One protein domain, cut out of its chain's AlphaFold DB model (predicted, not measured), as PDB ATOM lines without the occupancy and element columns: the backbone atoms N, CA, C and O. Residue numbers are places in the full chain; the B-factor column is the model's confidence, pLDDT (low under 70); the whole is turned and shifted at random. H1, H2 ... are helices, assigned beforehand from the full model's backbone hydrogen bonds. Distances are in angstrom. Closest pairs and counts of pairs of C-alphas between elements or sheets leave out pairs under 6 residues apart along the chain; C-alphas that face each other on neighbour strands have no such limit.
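This is residues 103 to 175 and 197 to 246 of the 479 residues of an uncharacterized protein of Giardia intestinalis (strain P15) (UniProt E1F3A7). The long helix H4 and H6 lie side by side and nearly parallel in a flat slab, and H7 folds back along the far side of H6 to extend the row. H3 and H5 make a short second layer over one face of this pair, H3 on H4 and H5 on H6, while H1 and H2 pack on the edge of H4 that is away from H6, H1 at a steep tilt to H4 and H2 about perpendicular to it, meeting it near H2's last residues, closest at Arg 128. The printed part has 123 residues with seven named helices, H1 to H7 in order along the chain, and no named strand; the class is all helix. The whole is compact, with a radius of gyration of the C-alphas of 15.1 A, and spans 43 by 40 by 21 A.

H1, residues 103 to 116, touches the hub H4, residues 149 to 174, at a steep tilt of 47 degrees, the same way; the closest C-alphas, of Phe 112 and Val 155, are 5.7 A apart, and H4 takes part with residues 151 to 158 alone. H1, with residues 114 to 115 alone, only just touches H2, residues 121 to 130, with 3 pairs of C-alphas within 8 A, the closest those of Tyr 115 and Lys 127 at 7.1 A. H2 is about perpendicular to H4, at 76 degrees, and touches its residues 159 to 163 alone, closest at the C-alphas of Arg 128 and Asp 162, 7.3 A. H3, residues 133 to 141, forms a helical hairpin with H4, a shallow tilt of 16 degrees, opposite ways; it touches residues 152 to 163 of H4 alone, closest at the C-alphas of Leu 136 and Ile 156, 6.7 A. H5, residues 197 to 204, touches H3, closest at the C-alphas of Thr 140 and Ser 199, 6.3 A. H6, residues 210 to 226, touches H4 with 20 pairs of C-alphas within 8 A, the same way at a shallow tilt of 9 degrees; the closest, of Ala 153 and Ile 212, are 4.6 A apart. H5 and H6 are a hairpin, closest at the C-alphas of Leu 200 and Val 213, 5.9 A. H6 and H7, residues 230 to 239, are another, closest at the C-alphas of Leu 221 and Ala 233, 5.5 A. H4 and H7 are apart. In H1 to H7 every O i to N i+4 pair is within hydrogen-bond range.

H1 begins at C-alpha 103 (268.093, 271.036, 224.169) and is 19.9 A long. H4 runs 37.3 A from C-alpha 149 (255.288, 274.271, 217.205), and H6 24.1 A. H7 ends at C-alpha 239 (240.926, 292.141, 214.707).

The farthest C-alphas, of Ser 145 and Ser 175, are 44.4 A apart. Residues 176 to 196 are not printed, and C-alphas 175 and 197 are 26.3 A apart across this cut. Of the links that are printed whole, H3 to H4 is short and the others are tight. The mean pLDDT of the printed part is 75.6; residues 103 to 130, 141 to 147, 174 to 175, 207 and 240 to 246 are under 70.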
ATOM      1  N   LEU A 103     268.169 270.433 222.839       56.41
ATOM      2  CA  LEU A 103     268.093 271.036 224.169       56.41
ATOM      3  C   LEU A 103     266.794 271.835 224.350       56.41
ATOM      4  O   LEU A 103     266.107 271.685 225.360       56.41
ATOM      5  N   THR A 104     266.411 272.626 223.347       56.38
ATOM      6  CA  THR A 104     265.186 273.437 223.391       56.38
ATOM      7  C   THR A 104     263.933 272.558 223.440       56.38
ATOM      8  O   THR A 104     263.053 272.775 224.276       56.38
ATOM      9  N   ASN A 105     263.864 271.498 222.630       60.94
ATOM     10  CA  ASN A 105     262.750 270.547 222.678       60.94
ATOM     11  C   ASN A 105     262.706 269.755 224.000       60.94
ATOM     12  O   ASN A 105     261.621 269.550 224.550       60.94
ATOM     13  N   ALA A 106     263.857 269.365 224.557       59.75
ATOM     14  CA  ALA A 106     263.937 268.723 225.870       59.75
ATOM     15  C   ALA A 106     263.465 269.657 226.997       59.75
ATOM     16  O   ALA A 106     262.741 269.224 227.899       59.75
ATOM     17  N   MET A 107     263.800 270.950 226.923       62.69
ATOM     18  CA  MET A 107     263.280 271.965 227.837       62.69
ATOM     19  C   MET A 107     261.759 272.089 227.707       62.69
ATOM     20  O   MET A 107     261.063 271.982 228.713       62.69
ATOM     21  N   LEU A 108     261.215 272.233 226.494       66.38
ATOM     22  CA  LEU A 108     259.764 272.328 226.281       66.38
ATOM     23  C   LEU A 108     259.017 271.085 226.787       66.38
ATOM     24  O   LEU A 108     257.977 271.212 227.435       66.38
ATOM     25  N   ALA A 109     259.561 269.888 226.556       63.44
ATOM     26  CA  ALA A 109     258.999 268.647 227.077       63.44
ATOM     27  C   ALA A 109     259.039 268.612 228.612       63.44
ATOM     28  O   ALA A 109     258.047 268.258 229.248       63.44
ATOM     29  N   SER A 110     260.141 269.058 229.216       60.97
ATOM     30  CA  SER A 110     260.283 269.156 230.675       60.97
ATOM     31  C   SER A 110     259.283 270.141 231.281       60.97
ATOM     32  O   SER A 110     258.643 269.828 232.285       60.97
ATOM     33  N   PHE A 111     259.076 271.297 230.640       66.94
ATOM     34  CA  PHE A 111     258.031 272.252 231.012       66.94
ATOM     35  C   PHE A 111     256.646 271.608 230.926       66.94
ATOM     36  O   PHE A 111     255.878 271.651 231.882       66.94
ATOM     37  N   PHE A 112     256.324 270.961 229.806       68.25
ATOM     38  CA  PHE A 112     255.032 270.306 229.634       68.25
ATOM     39  C   PHE A 112     254.774 269.243 230.716       68.25
ATOM     40  O   PHE A 112     253.703 269.229 231.328       68.25
ATOM     41  N   VAL A 113     255.768 268.399 231.015       65.25
ATOM     42  CA  VAL A 113     255.685 267.370 232.061       65.25
ATOM     43  C   VAL A 113     255.525 267.990 233.448       65.25
ATOM     44  O   VAL A 113     254.646 267.560 234.194       65.25
ATOM     45  N   LEU A 114     256.292 269.035 233.785       65.75
ATOM     46  CA  LEU A 114     256.170 269.747 235.062       65.75
ATOM     47  C   LEU A 114     254.728 270.215 235.293       65.75
ATOM     48  O   LEU A 114     254.163 270.016 236.369       65.75
ATOM     49  N   TYR A 115     254.106 270.804 234.273       67.81
ATOM     50  CA  TYR A 115     252.733 271.297 234.354       67.81
ATOM     51  C   TYR A 115     251.682 270.183 234.436       67.81
ATOM     52  O   TYR A 115     250.639 270.396 235.058       67.81
ATOM     53  N   LYS A 116     251.974 268.989 233.907       68.62
ATOM     54  CA  LYS A 116     251.142 267.779 234.035       68.62
ATOM     55  C   LYS A 116     251.351 267.007 235.341       68.62
ATOM     56  O   LYS A 116     250.517 266.171 235.676       68.62
ATOM     57  N   TYR A 117     252.425 267.287 236.075       62.03
ATOM     58  CA  TYR A 117     252.738 266.600 237.323       62.03
ATOM     59  C   TYR A 117     251.718 266.933 238.434       62.03
ATOM     60  O   TYR A 117     251.242 268.080 238.486       62.03
ATOM     61  N   PRO A 118     251.395 265.972 239.329       57.41
ATOM     62  CA  PRO A 118     250.505 266.190 240.466       57.41
ATOM     63  C   PRO A 118     250.876 267.415 241.307       57.41
ATOM     64  O   PRO A 118     252.045 267.769 241.458       57.41
ATOM     65  N   VAL A 119     249.855 268.060 241.868       66.38
ATOM     66  CA  VAL A 119     249.987 269.276 242.677       66.38
ATOM     67  C   VAL A 119     250.658 268.932 244.011       66.38
ATOM     68  O   VAL A 119     249.996 268.470 244.936       66.38
ATOM     69  N   SER A 120     251.967 269.167 244.123       62.50
ATOM     70  CA  SER A 120     252.687 269.240 245.401       62.50
ATOM     71  C   SER A 120     253.116 270.687 245.685       62.50
ATOM     72  O   SER A 120     253.270 271.466 244.737       62.50
ATOM     73  N   PRO A 121     253.315 271.091 246.955       64.62
ATOM     74  CA  PRO A 121     253.728 272.457 247.291       64.62
ATOM     75  C   PRO A 121     255.010 272.903 246.572       64.62
ATOM     76  O   PRO A 121     255.080 274.024 246.073       64.62
ATOM     77  N   GLU A 122     255.986 272.002 246.451       58.56
ATOM     78  CA  GLU A 122     257.256 272.240 245.753       58.56
ATOM     79  C   GLU A 122     257.045 272.446 244.249       58.56
ATOM     80  O   GLU A 122     257.510 273.428 243.671       58.56
ATOM     81  N   VAL A 123     256.264 271.567 243.614       58.81
ATOM     82  CA  VAL A 123     255.933 271.661 242.186       58.81
ATOM     83  C   VAL A 123     255.145 272.939 241.893       58.81
ATOM     84  O   VAL A 123     255.396 273.604 240.890       58.81
ATOM     85  N   MET A 124     254.235 273.340 242.782       66.06
ATOM     86  CA  MET A 124     253.489 274.595 242.658       66.06
ATOM     87  C   MET A 124     254.375 275.830 242.821       66.06
ATOM     88  O   MET A 124     254.169 276.814 242.112       66.06
ATOM     89  N   ALA A 125     255.359 275.798 243.722       64.00
ATOM     90  CA  ALA A 125     256.322 276.888 243.874       64.00
ATOM     91  C   ALA A 125     257.151 277.076 242.594       64.00
ATOM     92  O   ALA A 125     257.297 278.202 242.119       64.00
ATOM     93  N   ILE A 126     257.603 275.974 241.986       59.59
ATOM     94  CA  ILE A 126     258.345 275.997 240.717       59.59
ATOM     95  C   ILE A 126     257.450 276.499 239.574       59.59
ATOM     96  O   ILE A 126     257.854 277.408 238.849       59.59
ATOM     97  N   LYS A 127     256.215 275.989 239.436       67.44
ATOM     98  CA  LYS A 127     255.254 276.485 238.429       67.44
ATOM     99  C   LYS A 127     255.027 277.988 238.565       67.44
ATOM    100  O   LYS A 127     255.090 278.702 237.570       67.44
ATOM    101  N   ARG A 128     254.838 278.493 239.789       68.69
ATOM    102  CA  ARG A 128     254.669 279.934 240.043       68.69
ATOM    103  C   ARG A 128     255.904 280.744 239.660       68.69
ATOM    104  O   ARG A 128     255.749 281.778 239.025       68.69
ATOM    105  N   ALA A 129     257.102 280.271 239.998       66.31
ATOM    106  CA  ALA A 129     258.349 280.948 239.639       66.31
ATOM    107  C   ALA A 129     258.550 281.032 238.115       66.31
ATOM    108  O   ALA A 129     259.078 282.019 237.609       66.31
ATOM    109  N   LEU A 130     258.089 280.016 237.381       68.19
ATOM    110  CA  LEU A 130     258.157 279.963 235.921       68.19
ATOM    111  C   LEU A 130     256.980 280.665 235.226       68.19
ATOM    112  O   LEU A 130     257.081 280.986 234.045       68.19
ATOM    113  N   SER A 131     255.885 280.955 235.927       79.00
ATOM    114  CA  SER A 131     254.686 281.593 235.363       79.00
ATOM    115  C   SER A 131     254.823 283.112 235.352       79.00
ATOM    116  O   SER A 131     254.169 283.820 236.116       79.00
ATOM    117  N   THR A 132     255.703 283.620 234.485       77.00
ATOM    118  CA  THR A 132     255.980 285.056 234.342       77.00
ATOM    119  C   THR A 132     255.942 285.503 232.882       77.00
ATOM    120  O   THR A 132     256.136 284.708 231.960       77.00
ATOM    121  N   MET A 133     255.762 286.809 232.657       80.69
ATOM    122  CA  MET A 133     255.847 287.399 231.313       80.69
ATOM    123  C   MET A 133     257.260 287.326 230.714       80.69
ATOM    124  O   MET A 133     257.413 287.296 229.492       80.69
ATOM    125  N   ASN A 134     258.292 287.208 231.555       74.38
ATOM    126  CA  ASN A 134     259.663 286.970 231.105       74.38
ATOM    127  C   ASN A 134     259.799 285.574 230.485       74.38
ATOM    128  O   ASN A 134     260.396 285.433 229.419       74.38
ATOM    129  N   THR A 135     259.171 284.562 231.092       75.69
ATOM    130  CA  THR A 135     259.103 283.208 230.527       75.69
ATOM    131  C   THR A 135     258.377 283.204 229.184       75.69
ATOM    132  O   THR A 135     258.861 282.590 228.239       75.69
ATOM    133  N   LEU A 136     257.260 283.931 229.055       77.31
ATOM    134  CA  LEU A 136     256.572 284.072 227.765       77.31
ATOM    135  C   LEU A 136     257.486 284.709 226.708       77.31
ATOM    136  O   LEU A 136     257.613 284.184 225.608       77.31
ATOM    137  N   THR A 137     258.159 285.805 227.058       73.31
ATOM    138  CA  THR A 137     259.089 286.506 226.158       73.31
ATOM    139  C   THR A 137     260.217 285.587 225.686       73.31
ATOM    140  O   THR A 137     260.592 285.611 224.515       73.31
ATOM    141  N   PHE A 138     260.741 284.748 226.581       72.06
ATOM    142  CA  PHE A 138     261.731 283.729 226.244       72.06
ATOM    143  C   PHE A 138     261.180 282.699 225.245       72.06
ATOM    144  O   PHE A 138     261.801 282.460 224.210       72.06
ATOM    145  N   LEU A 139     259.991 282.144 225.501       75.88
ATOM    146  CA  LEU A 139     259.344 281.166 224.616       75.88
ATOM    147  C   LEU A 139     259.056 281.739 223.218       75.88
ATOM    148  O   LEU A 139     259.179 281.025 222.223       75.88
ATOM    149  N   THR A 140     258.737 283.032 223.120       73.25
ATOM    150  CA  THR A 140     258.553 283.732 221.838       73.25
ATOM    151  C   THR A 140     259.857 283.835 221.036       73.25
ATOM    152  O   THR A 140     259.840 283.737 219.807       73.25
ATOM    153  N   LYS A 141     261.007 283.975 221.711       69.38
ATOM    154  CA  LYS A 141     262.335 284.035 221.070       69.38
ATOM    155  C   LYS A 141     262.866 282.663 220.654       69.38
ATOM    156  O   LYS A 141     263.538 282.574 219.633       69.38
ATOM    157  N   ALA A 142     262.526 281.607 221.392       62.12
ATOM    158  CA  ALA A 142     262.994 280.243 221.137       62.12
ATOM    159  C   ALA A 142     262.471 279.616 219.821       62.12
ATOM    160  O   ALA A 142     262.954 278.567 219.416       62.12
ATOM    161  N   SER A 143     261.501 280.229 219.125       54.50
ATOM    162  CA  SER A 143     260.806 279.619 217.973       54.50
ATOM    163  C   SER A 143     261.385 279.940 216.585       54.50
ATOM    164  O   SER A 143     260.668 279.924 215.581       54.50
ATOM    165  N   ALA A 144     262.672 280.260 216.485       50.28
ATOM    166  CA  ALA A 144     263.312 280.373 215.178       50.28
ATOM    167  C   ALA A 144     263.745 278.970 214.704       50.28
ATOM    168  O   ALA A 144     264.689 278.394 215.224       50.28
ATOM    169  N   SER A 145     263.021 278.420 213.726       49.53
ATOM    170  CA  SER A 145     263.382 277.280 212.850       49.53
ATOM    171  C   SER A 145     263.369 275.817 213.339       49.53
ATOM    172  O   SER A 145     263.333 274.961 212.458       49.53
ATOM    173  N   SER A 146     263.298 275.472 214.633       48.03
ATOM    174  CA  SER A 146     263.624 274.080 215.037       48.03
ATOM    175  C   SER A 146     262.751 273.349 216.069       48.03
ATOM    176  O   SER A 146     262.992 272.183 216.406       48.03
ATOM    177  N   CYS A 147     261.708 273.992 216.586       57.16
ATOM    178  CA  CYS A 147     260.887 273.423 217.659       57.16
ATOM    179  C   CYS A 147     259.608 272.748 217.147       57.16
ATOM    180  O   CYS A 147     259.014 273.174 216.154       57.16
ATOM    181  N   SER A 148     259.099 271.761 217.895       70.12
ATOM    182  CA  SER A 148     257.711 271.307 217.724       70.12
ATOM    183  C   SER A 148     256.754 272.451 218.081       70.12
ATOM    184  O   SER A 148     256.500 272.724 219.256       70.12
ATOM    185  N   VAL A 149     256.215 273.130 217.061       75.69
ATOM    186  CA  VAL A 149     255.288 274.271 217.205       75.69
ATOM    187  C   VAL A 149     254.092 273.910 218.087       75.69
ATOM    188  O   VAL A 149     253.651 274.714 218.905       75.69
ATOM    189  N   PHE A 150     253.605 272.673 217.976       76.94
ATOM    190  CA  PHE A 150     252.524 272.171 218.816       76.94
ATOM    191  C   PHE A 150     252.927 272.094 220.295       76.94
ATOM    192  O   PHE A 150     252.189 272.573 221.153       76.94
ATOM    193  N   LEU A 151     254.098 271.529 220.613       76.25
ATOM    194  CA  LEU A 151     254.575 271.433 221.996       76.25
ATOM    195  C   LEU A 151     254.825 272.823 222.593       76.25
ATOM    196  O   LEU A 151     254.416 273.088 223.723       76.25
ATOM    197  N   LEU A 152     255.417 273.729 221.810       81.44
ATOM    198  CA  LEU A 152     255.594 275.126 222.194       81.44
ATOM    199  C   LEU A 152     254.247 275.802 222.494       81.44
ATOM    200  O   LEU A 152     254.110 276.458 223.526       81.44
ATOM    201  N   ALA A 153     253.228 275.580 221.657       83.81
ATOM    202  CA  ALA A 153     251.875 276.082 221.895       83.81
ATOM    203  C   ALA A 153     251.286 275.571 223.217       83.81
ATOM    204  O   ALA A 153     250.681 276.343 223.962       83.81
ATOM    205  N   GLN A 154     251.488 274.290 223.549       83.62
ATOM    206  CA  GLN A 154     251.012 273.739 224.819       83.62
ATOM    207  C   GLN A 154     251.747 274.338 226.023       83.62
ATOM    208  O   GLN A 154     251.109 274.648 227.028       83.62
ATOM    209  N   VAL A 155     253.064 274.544 225.940       81.69
ATOM    210  CA  VAL A 155     253.834 275.180 227.024       81.69
ATOM    211  C   VAL A 155     253.394 276.631 227.222       81.69
ATOM    212  O   VAL A 155     253.107 277.026 228.352       81.69
ATOM    213  N   ILE A 156     253.251 277.403 226.139       88.81
ATOM    214  CA  ILE A 156     252.730 278.780 226.186       88.81
ATOM    215  C   ILE A 156     251.333 278.802 226.817       88.81
ATOM    216  O   ILE A 156     251.066 279.628 227.690       88.81
ATOM    217  N   HIS A 157     250.452 277.875 226.428       88.44
ATOM    218  CA  HIS A 157     249.118 277.750 227.011       88.44
ATOM    219  C   HIS A 157     249.176 277.561 228.531       88.44
ATOM    220  O   HIS A 157     248.480 278.264 229.260       88.44
ATOM    221  N   LEU A 158     250.008 276.634 229.006       86.75
ATOM    222  CA  LEU A 158     250.126 276.292 230.423       86.75
ATOM    223  C   LEU A 158     250.695 277.451 231.254       86.75
ATOM    224  O   LEU A 158     250.129 277.790 232.292       86.75
ATOM    225  N   VAL A 159     251.745 278.113 230.759       86.50
ATOM    226  CA  VAL A 159     252.325 279.306 231.395       86.50
ATOM    227  C   VAL A 159     251.288 280.426 231.495       86.50
ATOM    228  O   VAL A 159     251.114 281.012 232.560       86.50
ATOM    229  N   LEU A 160     250.563 280.714 230.410       91.44
ATOM    230  CA  LEU A 160     249.571 281.794 230.391       91.44
ATOM    231  C   LEU A 160     248.364 281.512 231.284       91.44
ATOM    232  O   LEU A 160     247.838 282.440 231.900       91.44
ATOM    233  N   VAL A 161     247.925 280.255 231.381       87.69
ATOM    234  CA  VAL A 161     246.859 279.863 232.312       87.69
ATOM    235  C   VAL A 161     247.256 280.199 233.749       87.69
ATOM    236  O   VAL A 161     246.457 280.816 234.459       87.69
ATOM    237  N   ASP A 162     248.482 279.870 234.156       86.88
ATOM    238  CA  ASP A 162     248.962 280.151 235.509       86.88
ATOM    239  C   ASP A 162     249.219 281.646 235.740       86.88
ATOM    240  O   ASP A 162     248.805 282.165 236.775       86.88
ATOM    241  N   VAL A 163     249.811 282.372 234.779       89.19
ATOM    242  CA  VAL A 163     249.994 283.839 234.859       89.19
ATOM    243  C   VAL A 163     248.653 284.535 235.106       89.19
ATOM    244  O   VAL A 163     248.518 285.318 236.048       89.19
ATOM    245  N   ILE A 164     247.636 284.212 234.297       91.06
ATOM    246  CA  ILE A 164     246.293 284.789 234.433       91.06
ATOM    247  C   ILE A 164     245.669 284.363 235.765       91.06
ATOM    248  O   ILE A 164     245.087 285.194 236.461       91.06
ATOM    249  N   SER A 165     245.803 283.093 236.162       86.94
ATOM    250  CA  SER A 165     245.265 282.616 237.439       86.94
ATOM    251  C   SER A 165     245.875 283.359 238.627       86.94
ATOM    252  O   SER A 165     245.134 283.809 239.495       86.94
ATOM    253  N   ILE A 166     247.198 283.530 238.662       86.75
ATOM    254  CA  ILE A 166     247.903 284.261 239.721       86.75
ATOM    255  C   ILE A 166     247.411 285.707 239.780       86.75
ATOM    256  O   ILE A 166     247.045 286.178 240.857       86.75
ATOM    257  N   TYR A 167     247.356 286.388 238.631       89.12
ATOM    258  CA  TYR A 167     246.861 287.758 238.540       89.12
ATOM    259  C   TYR A 167     245.422 287.880 239.066       89.12
ATOM    260  O   TYR A 167     245.143 288.708 239.931       89.12
ATOM    261  N   THR A 168     244.507 287.019 238.612       85.56
ATOM    262  CA  THR A 168     243.099 287.079 239.041       85.56
ATOM    263  C   THR A 168     242.922 286.802 240.533       85.56
ATOM    264  O   THR A 168     242.167 287.518 241.190       85.56
ATOM    265  N   THR A 169     243.665 285.851 241.107       85.44
ATOM    266  CA  THR A 169     243.663 285.613 242.558       85.44
ATOM    267  C   THR A 169     244.108 286.866 243.310       85.44
ATOM    268  O   THR A 169     243.393 287.318 244.205       85.44
ATOM    269  N   LYS A 170     245.220 287.499 242.904       84.69
ATOM    270  CA  LYS A 170     245.675 288.766 243.501       84.69
ATOM    271  C   LYS A 170     244.597 289.850 243.411       84.69
ATOM    272  O   LYS A 170     244.250 290.449 244.429       84.69
ATOM    273  N   ALA A 171     244.020 290.052 242.226       81.19
ATOM    274  CA  ALA A 171     242.989 291.059 241.990       81.19
ATOM    275  C   ALA A 171     241.764 290.865 242.901       81.19
ATOM    276  O   ALA A 171     241.263 291.831 243.476       81.19
ATOM    277  N   THR A 172     241.322 289.618 243.110       75.44
ATOM    278  CA  THR A 172     240.211 289.323 244.032       75.44
ATOM    279  C   THR A 172     240.561 289.614 245.494       75.44
ATOM    280  O   THR A 172     239.752 290.222 246.194       75.44
ATOM    281  N   THR A 173     241.776 289.271 245.941       74.44
ATOM    282  CA  THR A 173     242.226 289.483 247.332       74.44
ATOM    283  C   THR A 173     242.481 290.946 247.699       74.44
ATOM    284  O   THR A 173     242.352 291.315 248.859       74.44
ATOM    285  N   ILE A 174     242.832 291.787 246.725       68.31
ATOM    286  CA  ILE A 174     243.205 293.195 246.940       68.31
ATOM    287  C   ILE A 174     241.988 294.137 246.910       68.31
ATOM    288  O   ILE A 174     242.055 295.254 247.429       68.31
ATOM    289  N   SER A 175     240.855 293.698 246.347       54.47
ATOM    290  CA  SER A 175     239.651 294.528 246.166       54.47
ATOM    291  C   SER A 175     238.992 295.037 247.465       54.47
ATOM    292  O   SER A 175     238.030 295.798 247.397       54.47
ATOM    293  N   VAL A 197     249.867 290.503 223.415       89.12
ATOM    294  CA  VAL A 197     249.681 291.206 222.134       89.12
ATOM    295  C   VAL A 197     250.990 291.312 221.346       89.12
ATOM    296  O   VAL A 197     250.981 291.126 220.128       89.12
ATOM    297  N   SER A 198     252.120 291.562 222.012       86.12
ATOM    298  CA  SER A 198     253.440 291.539 221.369       86.12
ATOM    299  C   SER A 198     253.744 290.156 220.797       86.12
ATOM    300  O   SER A 198     254.077 290.039 219.622       86.12
ATOM    301  N   SER A 199     253.532 289.098 221.585       87.50
ATOM    302  CA  SER A 199     253.756 287.720 221.130       87.50
ATOM    303  C   SER A 199     252.830 287.347 219.966       87.50
ATOM    304  O   SER A 199     253.266 286.712 219.010       87.50
ATOM    305  N   LEU A 200     251.565 287.791 219.990       86.81
ATOM    306  CA  LEU A 200     250.634 287.620 218.869       86.81
ATOM    307  C   LEU A 200     251.173 288.254 217.590       86.81
ATOM    308  O   LEU A 200     251.115 287.622 216.537       86.81
ATOM    309  N   ARG A 201     251.704 289.479 217.668       83.44
ATOM    310  CA  ARG A 201     252.298 290.170 216.517       83.44
ATOM    311  C   ARG A 201     253.487 289.392 215.959       83.44
ATOM    312  O   ARG A 201     253.556 289.189 214.749       83.44
ATOM    313  N   ASP A 202     254.365 288.923 216.838       82.38
ATOM    314  CA  ASP A 202     255.572 288.197 216.450       82.38
ATOM    315  C   ASP A 202     255.230 286.874 215.755       82.38
ATOM    316  O   ASP A 202     255.737 286.597 214.668       82.38
ATOM    317  N   PHE A 203     254.323 286.080 216.327       82.06
ATOM    318  CA  PHE A 203     253.931 284.783 215.769       82.06
ATOM    319  C   PHE A 203     253.018 284.888 214.544       82.06
ATOM    320  O   PHE A 203     253.129 284.054 213.651       82.06
ATOM    321  N   SER A 204     252.175 285.921 214.443       78.12
ATOM    322  CA  SER A 204     251.309 286.124 213.264       78.12
ATOM    323  C   SER A 204     252.101 286.421 211.988       78.12
ATOM    324  O   SER A 204     251.588 286.238 210.889       78.12
ATOM    325  N   SER A 205     253.347 286.890 212.119       74.69
ATOM    326  CA  SER A 205     254.249 287.103 210.982       74.69
ATOM    327  C   SER A 205     254.931 285.818 210.487       74.69
ATOM    328  O   SER A 205     255.592 285.841 209.448       74.69
ATOM    329  N   ARG A 206     254.783 284.696 211.209       73.50
ATOM    330  CA  ARG A 206     255.464 283.425 210.930       73.50
ATOM    331  C   ARG A 206     254.487 282.395 210.363       73.50
ATOM    332  O   ARG A 206     253.408 282.175 210.905       73.50
ATOM    333  N   ASN A 207     254.896 281.691 209.309       68.31
ATOM    334  CA  ASN A 207     254.107 280.593 208.738       68.31
ATOM    335  C   ASN A 207     254.021 279.404 209.711       68.31
ATOM    336  O   ASN A 207     254.967 279.158 210.455       68.31
ATOM    337  N   ASN A 208     252.926 278.639 209.672       72.00
ATOM    338  CA  ASN A 208     252.700 277.415 210.464       72.00
ATOM    339  C   ASN A 208     252.603 277.604 211.990       72.00
ATOM    340  O   ASN A 208     252.720 276.628 212.724       72.00
ATOM    341  N   HIS A 209     252.366 278.825 212.482       78.44
ATOM    342  CA  HIS A 209     252.242 279.124 213.918       78.44
ATOM    343  C   HIS A 209     250.785 279.332 214.380       78.44
ATOM    344  O   HIS A 209     250.553 279.844 215.476       78.44
ATOM    345  N   ASP A 210     249.802 278.898 213.583       79.44
ATOM    346  CA  ASP A 210     248.365 279.106 213.837       79.44
ATOM    347  C   ASP A 210     247.912 278.577 215.209       79.44
ATOM    348  O   ASP A 210     247.136 279.235 215.904       79.44
ATOM    349  N   GLU A 211     248.450 277.432 215.648       84.12
ATOM    350  CA  GLU A 211     248.169 276.854 216.970       84.12
ATOM    351  C   GLU A 211     248.649 277.769 218.114       84.12
ATOM    352  O   GLU A 211     247.957 277.942 219.117       84.12
ATOM    353  N   ILE A 212     249.815 278.409 217.968       86.69
ATOM    354  CA  ILE A 212     250.336 279.351 218.973       86.69
ATOM    355  C   ILE A 212     249.506 280.633 218.971       86.69
ATOM    356  O   ILE A 212     249.140 281.139 220.034       86.69
ATOM    357  N   VAL A 213     249.166 281.134 217.782       86.94
ATOM    358  CA  VAL A 213     248.340 282.335 217.623       86.94
ATOM    359  C   VAL A 213     246.983 282.146 218.302       86.94
ATOM    360  O   VAL A 213     246.568 283.010 219.075       86.94
ATOM    361  N   ILE A 214     246.304 281.009 218.101       87.38
ATOM    362  CA  ILE A 214     245.014 280.776 218.763       87.38
ATOM    363  C   ILE A 214     245.158 280.551 220.274       87.38
ATOM    364  O   ILE A 214     244.296 280.996 221.028       87.38
ATOM    365  N   VAL A 215     246.245 279.929 220.748       90.81
ATOM    366  CA  VAL A 215     246.530 279.811 222.189       90.81
ATOM    367  C   VAL A 215     246.657 281.192 222.834       90.81
ATOM    368  O   VAL A 215     246.036 281.446 223.870       90.81
ATOM    369  N   LEU A 216     247.419 282.092 222.212       91.94
ATOM    370  CA  LEU A 216     247.606 283.460 222.688       91.94
ATOM    371  C   LEU A 216     246.299 284.260 222.638       91.94
ATOM    372  O   LEU A 216     245.973 284.967 223.589       91.94
ATOM    373  N   LEU A 217     245.513 284.105 221.570       91.75
ATOM    374  CA  LEU A 217     244.208 284.750 221.438       91.75
ATOM    375  C   LEU A 217     243.222 284.252 222.504       91.75
ATOM    376  O   LEU A 217     242.521 285.052 223.123       91.75
ATOM    377  N   ASN A 218     243.205 282.947 222.778       92.38
ATOM    378  CA  ASN A 218     242.408 282.358 223.853       92.38
ATOM    379  C   ASN A 218     242.816 282.897 225.229       92.38
ATOM    380  O   ASN A 218     241.945 283.194 226.046       92.38
ATOM    381  N   ALA A 219     244.118 283.039 225.485       92.81
ATOM    382  CA  ALA A 219     244.625 283.620 226.724       92.81
ATOM    383  C   ALA A 219     244.227 285.099 226.864       92.81
ATOM    384  O   ALA A 219     243.733 285.493 227.919       92.81
ATOM    385  N   LEU A 220     244.357 285.888 225.791       93.94
ATOM    386  CA  LEU A 220     243.954 287.295 225.759       93.94
ATOM    387  C   LEU A 220     242.461 287.462 226.065       93.94
ATOM    388  O   LEU A 220     242.089 288.238 226.943       93.94
ATOM    389  N   LEU A 221     241.604 286.691 225.386       92.94
ATOM    390  CA  LEU A 221     240.159 286.727 225.617       92.94
ATOM    391  C   LEU A 221     239.812 286.300 227.040       92.94
ATOM    392  O   LEU A 221     238.982 286.937 227.685       92.94
ATOM    393  N   ARG A 222     240.457 285.249 227.561       92.75
ATOM    394  CA  ARG A 222     240.246 284.796 228.939       92.75
ATOM    395  C   ARG A 222     240.615 285.884 229.947       92.75
ATOM    396  O   ARG A 222     239.819 286.130 230.848       92.75
ATOM    397  N   LEU A 223     241.770 286.531 229.787       93.50
ATOM    398  CA  LEU A 223     242.197 287.648 230.630       93.50
ATOM    399  C   LEU A 223     241.150 288.770 230.599       93.50
ATOM    400  O   LEU A 223     240.591 289.106 231.635       93.50
ATOM    401  N   GLN A 224     240.814 289.266 229.406       92.50
ATOM    402  CA  GLN A 224     239.873 290.377 229.224       92.50
ATOM    403  C   GLN A 224     238.465 290.060 229.764       92.50
ATOM    404  O   GLN A 224     237.800 290.937 230.312       92.50
ATOM    405  N   LEU A 225     237.997 288.812 229.644       90.56
ATOM    406  CA  LEU A 225     236.713 288.375 230.203       90.56
ATOM    407  C   LEU A 225     236.739 288.280 231.737       90.56
ATOM    408  O   LEU A 225     235.750 288.642 232.373       90.56
ATOM    409  N   LEU A 226     237.840 287.806 232.335       88.88
ATOM    410  CA  LEU A 226     237.992 287.715 233.794       88.88
ATOM    411  C   LEU A 226     238.173 289.090 234.454       88.88
ATOM    412  O   LEU A 226     237.793 289.254 235.609       88.88
ATOM    413  N   THR A 227     238.698 290.075 233.721       86.19
ATOM    414  CA  THR A 227     238.895 291.455 234.197       86.19
ATOM    415  C   THR A 227     237.804 292.428 233.761       86.19
ATOM    416  O   THR A 227     237.958 293.633 233.928       86.19
ATOM    417  N   PHE A 228     236.688 291.931 233.216       87.88
ATOM    418  CA  PHE A 228     235.540 292.742 232.783       87.88
ATOM    419  C   PHE A 228     235.821 293.726 231.627       87.88
ATOM    420  O   PHE A 228     234.995 294.590 231.329       87.88
ATOM    421  N   ASN A 229     236.932 293.565 230.904       86.94
ATOM    422  CA  ASN A 229     237.316 294.382 229.749       86.94
ATOM    423  C   ASN A 229     236.621 293.909 228.458       86.94
ATOM    424  O   ASN A 229     237.250 293.589 227.447       86.94
ATOM    425  N   TYR A 230     235.285 293.867 228.477       86.69
ATOM    426  CA  TYR A 230     234.468 293.270 227.413       86.69
ATOM    427  C   TYR A 230     234.591 293.972 226.057       86.69
ATOM    428  O   TYR A 230     234.529 293.320 225.014       86.69
ATOM    429  N   LEU A 231     234.786 295.296 226.054       84.38
ATOM    430  CA  LEU A 231     234.969 296.058 224.818       84.38
ATOM    431  C   LEU A 231     236.302 295.709 224.144       84.38
ATOM    432  O   LEU A 231     236.347 295.543 222.925       84.38
ATOM    433  N   SER A 232     237.369 295.552 224.935       85.81
ATOM    434  CA  SER A 232     238.673 295.095 224.446       85.81
ATOM    435  C   SER A 232     238.580 293.668 223.913       85.81
ATOM    436  O   SER A 232     239.013 293.427 222.791       85.81
ATOM    437  N   ALA A 233     237.892 292.765 224.624       87.69
ATOM    438  CA  ALA A 233     237.612 291.412 224.132       87.69
ATOM    439  C   ALA A 233     236.880 291.415 222.787       87.69
ATOM    440  O   ALA A 233     237.247 290.678 221.870       87.69
ATOM    441  N   TYR A 234     235.874 292.275 222.625       85.88
ATOM    442  CA  TYR A 234     235.140 292.375 221.367       85.88
ATOM    443  C   TYR A 234     236.030 292.873 220.222       85.88
ATOM    444  O   TYR A 234     235.994 292.313 219.126       85.88
ATOM    445  N   ARG A 235     236.887 293.871 220.480       83.44
ATOM    446  CA  ARG A 235     237.886 294.346 219.509       83.44
ATOM    447  C   ARG A 235     238.882 293.247 219.135       83.44
ATOM    448  O   ARG A 235     239.156 293.081 217.951       83.44
ATOM    449  N   SER A 236     239.365 292.464 220.103       84.25
ATOM    450  CA  SER A 236     240.252 291.318 219.855       84.25
ATOM    451  C   SER A 236     239.620 290.324 218.871       84.25
ATOM    452  O   SER A 236     240.255 289.943 217.892       84.25
ATOM    453  N   ILE A 237     238.342 289.968 219.051       82.56
ATOM    454  CA  ILE A 237     237.629 289.045 218.143       82.56
ATOM    455  C   ILE A 237     237.492 289.617 216.725       82.56
ATOM    456  O   ILE A 237     237.522 288.868 215.752       82.56
ATOM    457  N   LEU A 238     237.299 290.932 216.586       76.56
ATOM    458  CA  LEU A 238     237.175 291.568 215.270       76.56
ATOM    459  C   LEU A 238     238.515 291.670 214.534       76.56
ATOM    460  O   LEU A 238     238.545 291.544 213.310       76.56
ATOM    461  N   ASN A 239     239.601 291.898 215.272       70.56
ATOM    462  CA  ASN A 239     240.926 292.141 214.707       70.56
ATOM    463  C   ASN A 239     241.637 290.855 214.270       70.56
ATOM    464  O   ASN A 239     242.393 290.884 213.300       70.56
ATOM    465  N   TYR A 240     241.387 289.727 214.940       66.81
ATOM    466  CA  TYR A 240     242.029 288.452 214.618       66.81
ATOM    467  C   TYR A 240     241.068 287.529 213.859       66.81
ATOM    468  O   TYR A 240     240.133 286.961 214.424       66.81
ATOM    469  N   ARG A 241     241.303 287.355 212.551       57.41
ATOM    470  CA  ARG A 241     240.610 286.341 211.741       57.41
ATOM    471  C   ARG A 241     241.314 284.998 211.907       57.41
ATOM    472  O   ARG A 241     242.421 284.826 211.412       57.41
ATOM    473  N   VAL A 242     240.664 284.048 212.574       57.12
ATOM    474  CA  VAL A 242     241.170 282.674 212.693       57.12
ATOM    475  C   VAL A 242     240.957 281.948 211.365       57.12
ATOM    476  O   VAL A 242     239.818 281.764 210.931       57.12
ATOM    477  N   VAL A 243     242.050 281.550 210.714       53.84
ATOM    478  CA  VAL A 243     242.033 280.687 209.527       53.84
ATOM    479  C   VAL A 243     242.229 279.237 209.996       53.84
ATOM    480  O   VAL A 243     243.122 278.954 210.784       53.84
ATOM    481  N   VAL A 244     241.351 278.322 209.577       53.84
ATOM    482  CA  VAL A 244     241.089 277.033 210.270       53.84
ATOM    483  C   VAL A 244     242.015 275.880 209.829       53.84
ATOM    484  O   VAL A 244     241.763 274.729 210.158       53.84
ATOM    485  N   PHE A 245     243.090 276.127 209.079       51.09
ATOM    486  CA  PHE A 245     243.780 275.026 208.389       51.09
ATOM    487  C   PHE A 245     244.680 274.144 209.283       51.09
ATOM    488  O   PHE A 245     244.923 273.002 208.903       51.09
ATOM    489  N   SER A 246     245.100 274.602 210.475       63.75
ATOM    490  CA  SER A 246     246.101 273.890 211.303       63.75
ATOM    491  C   SER A 246     245.917 274.076 212.818       63.75
ATOM    492  O   SER A 246     246.870 274.398 213.529       63.75
TER     493      SER A 246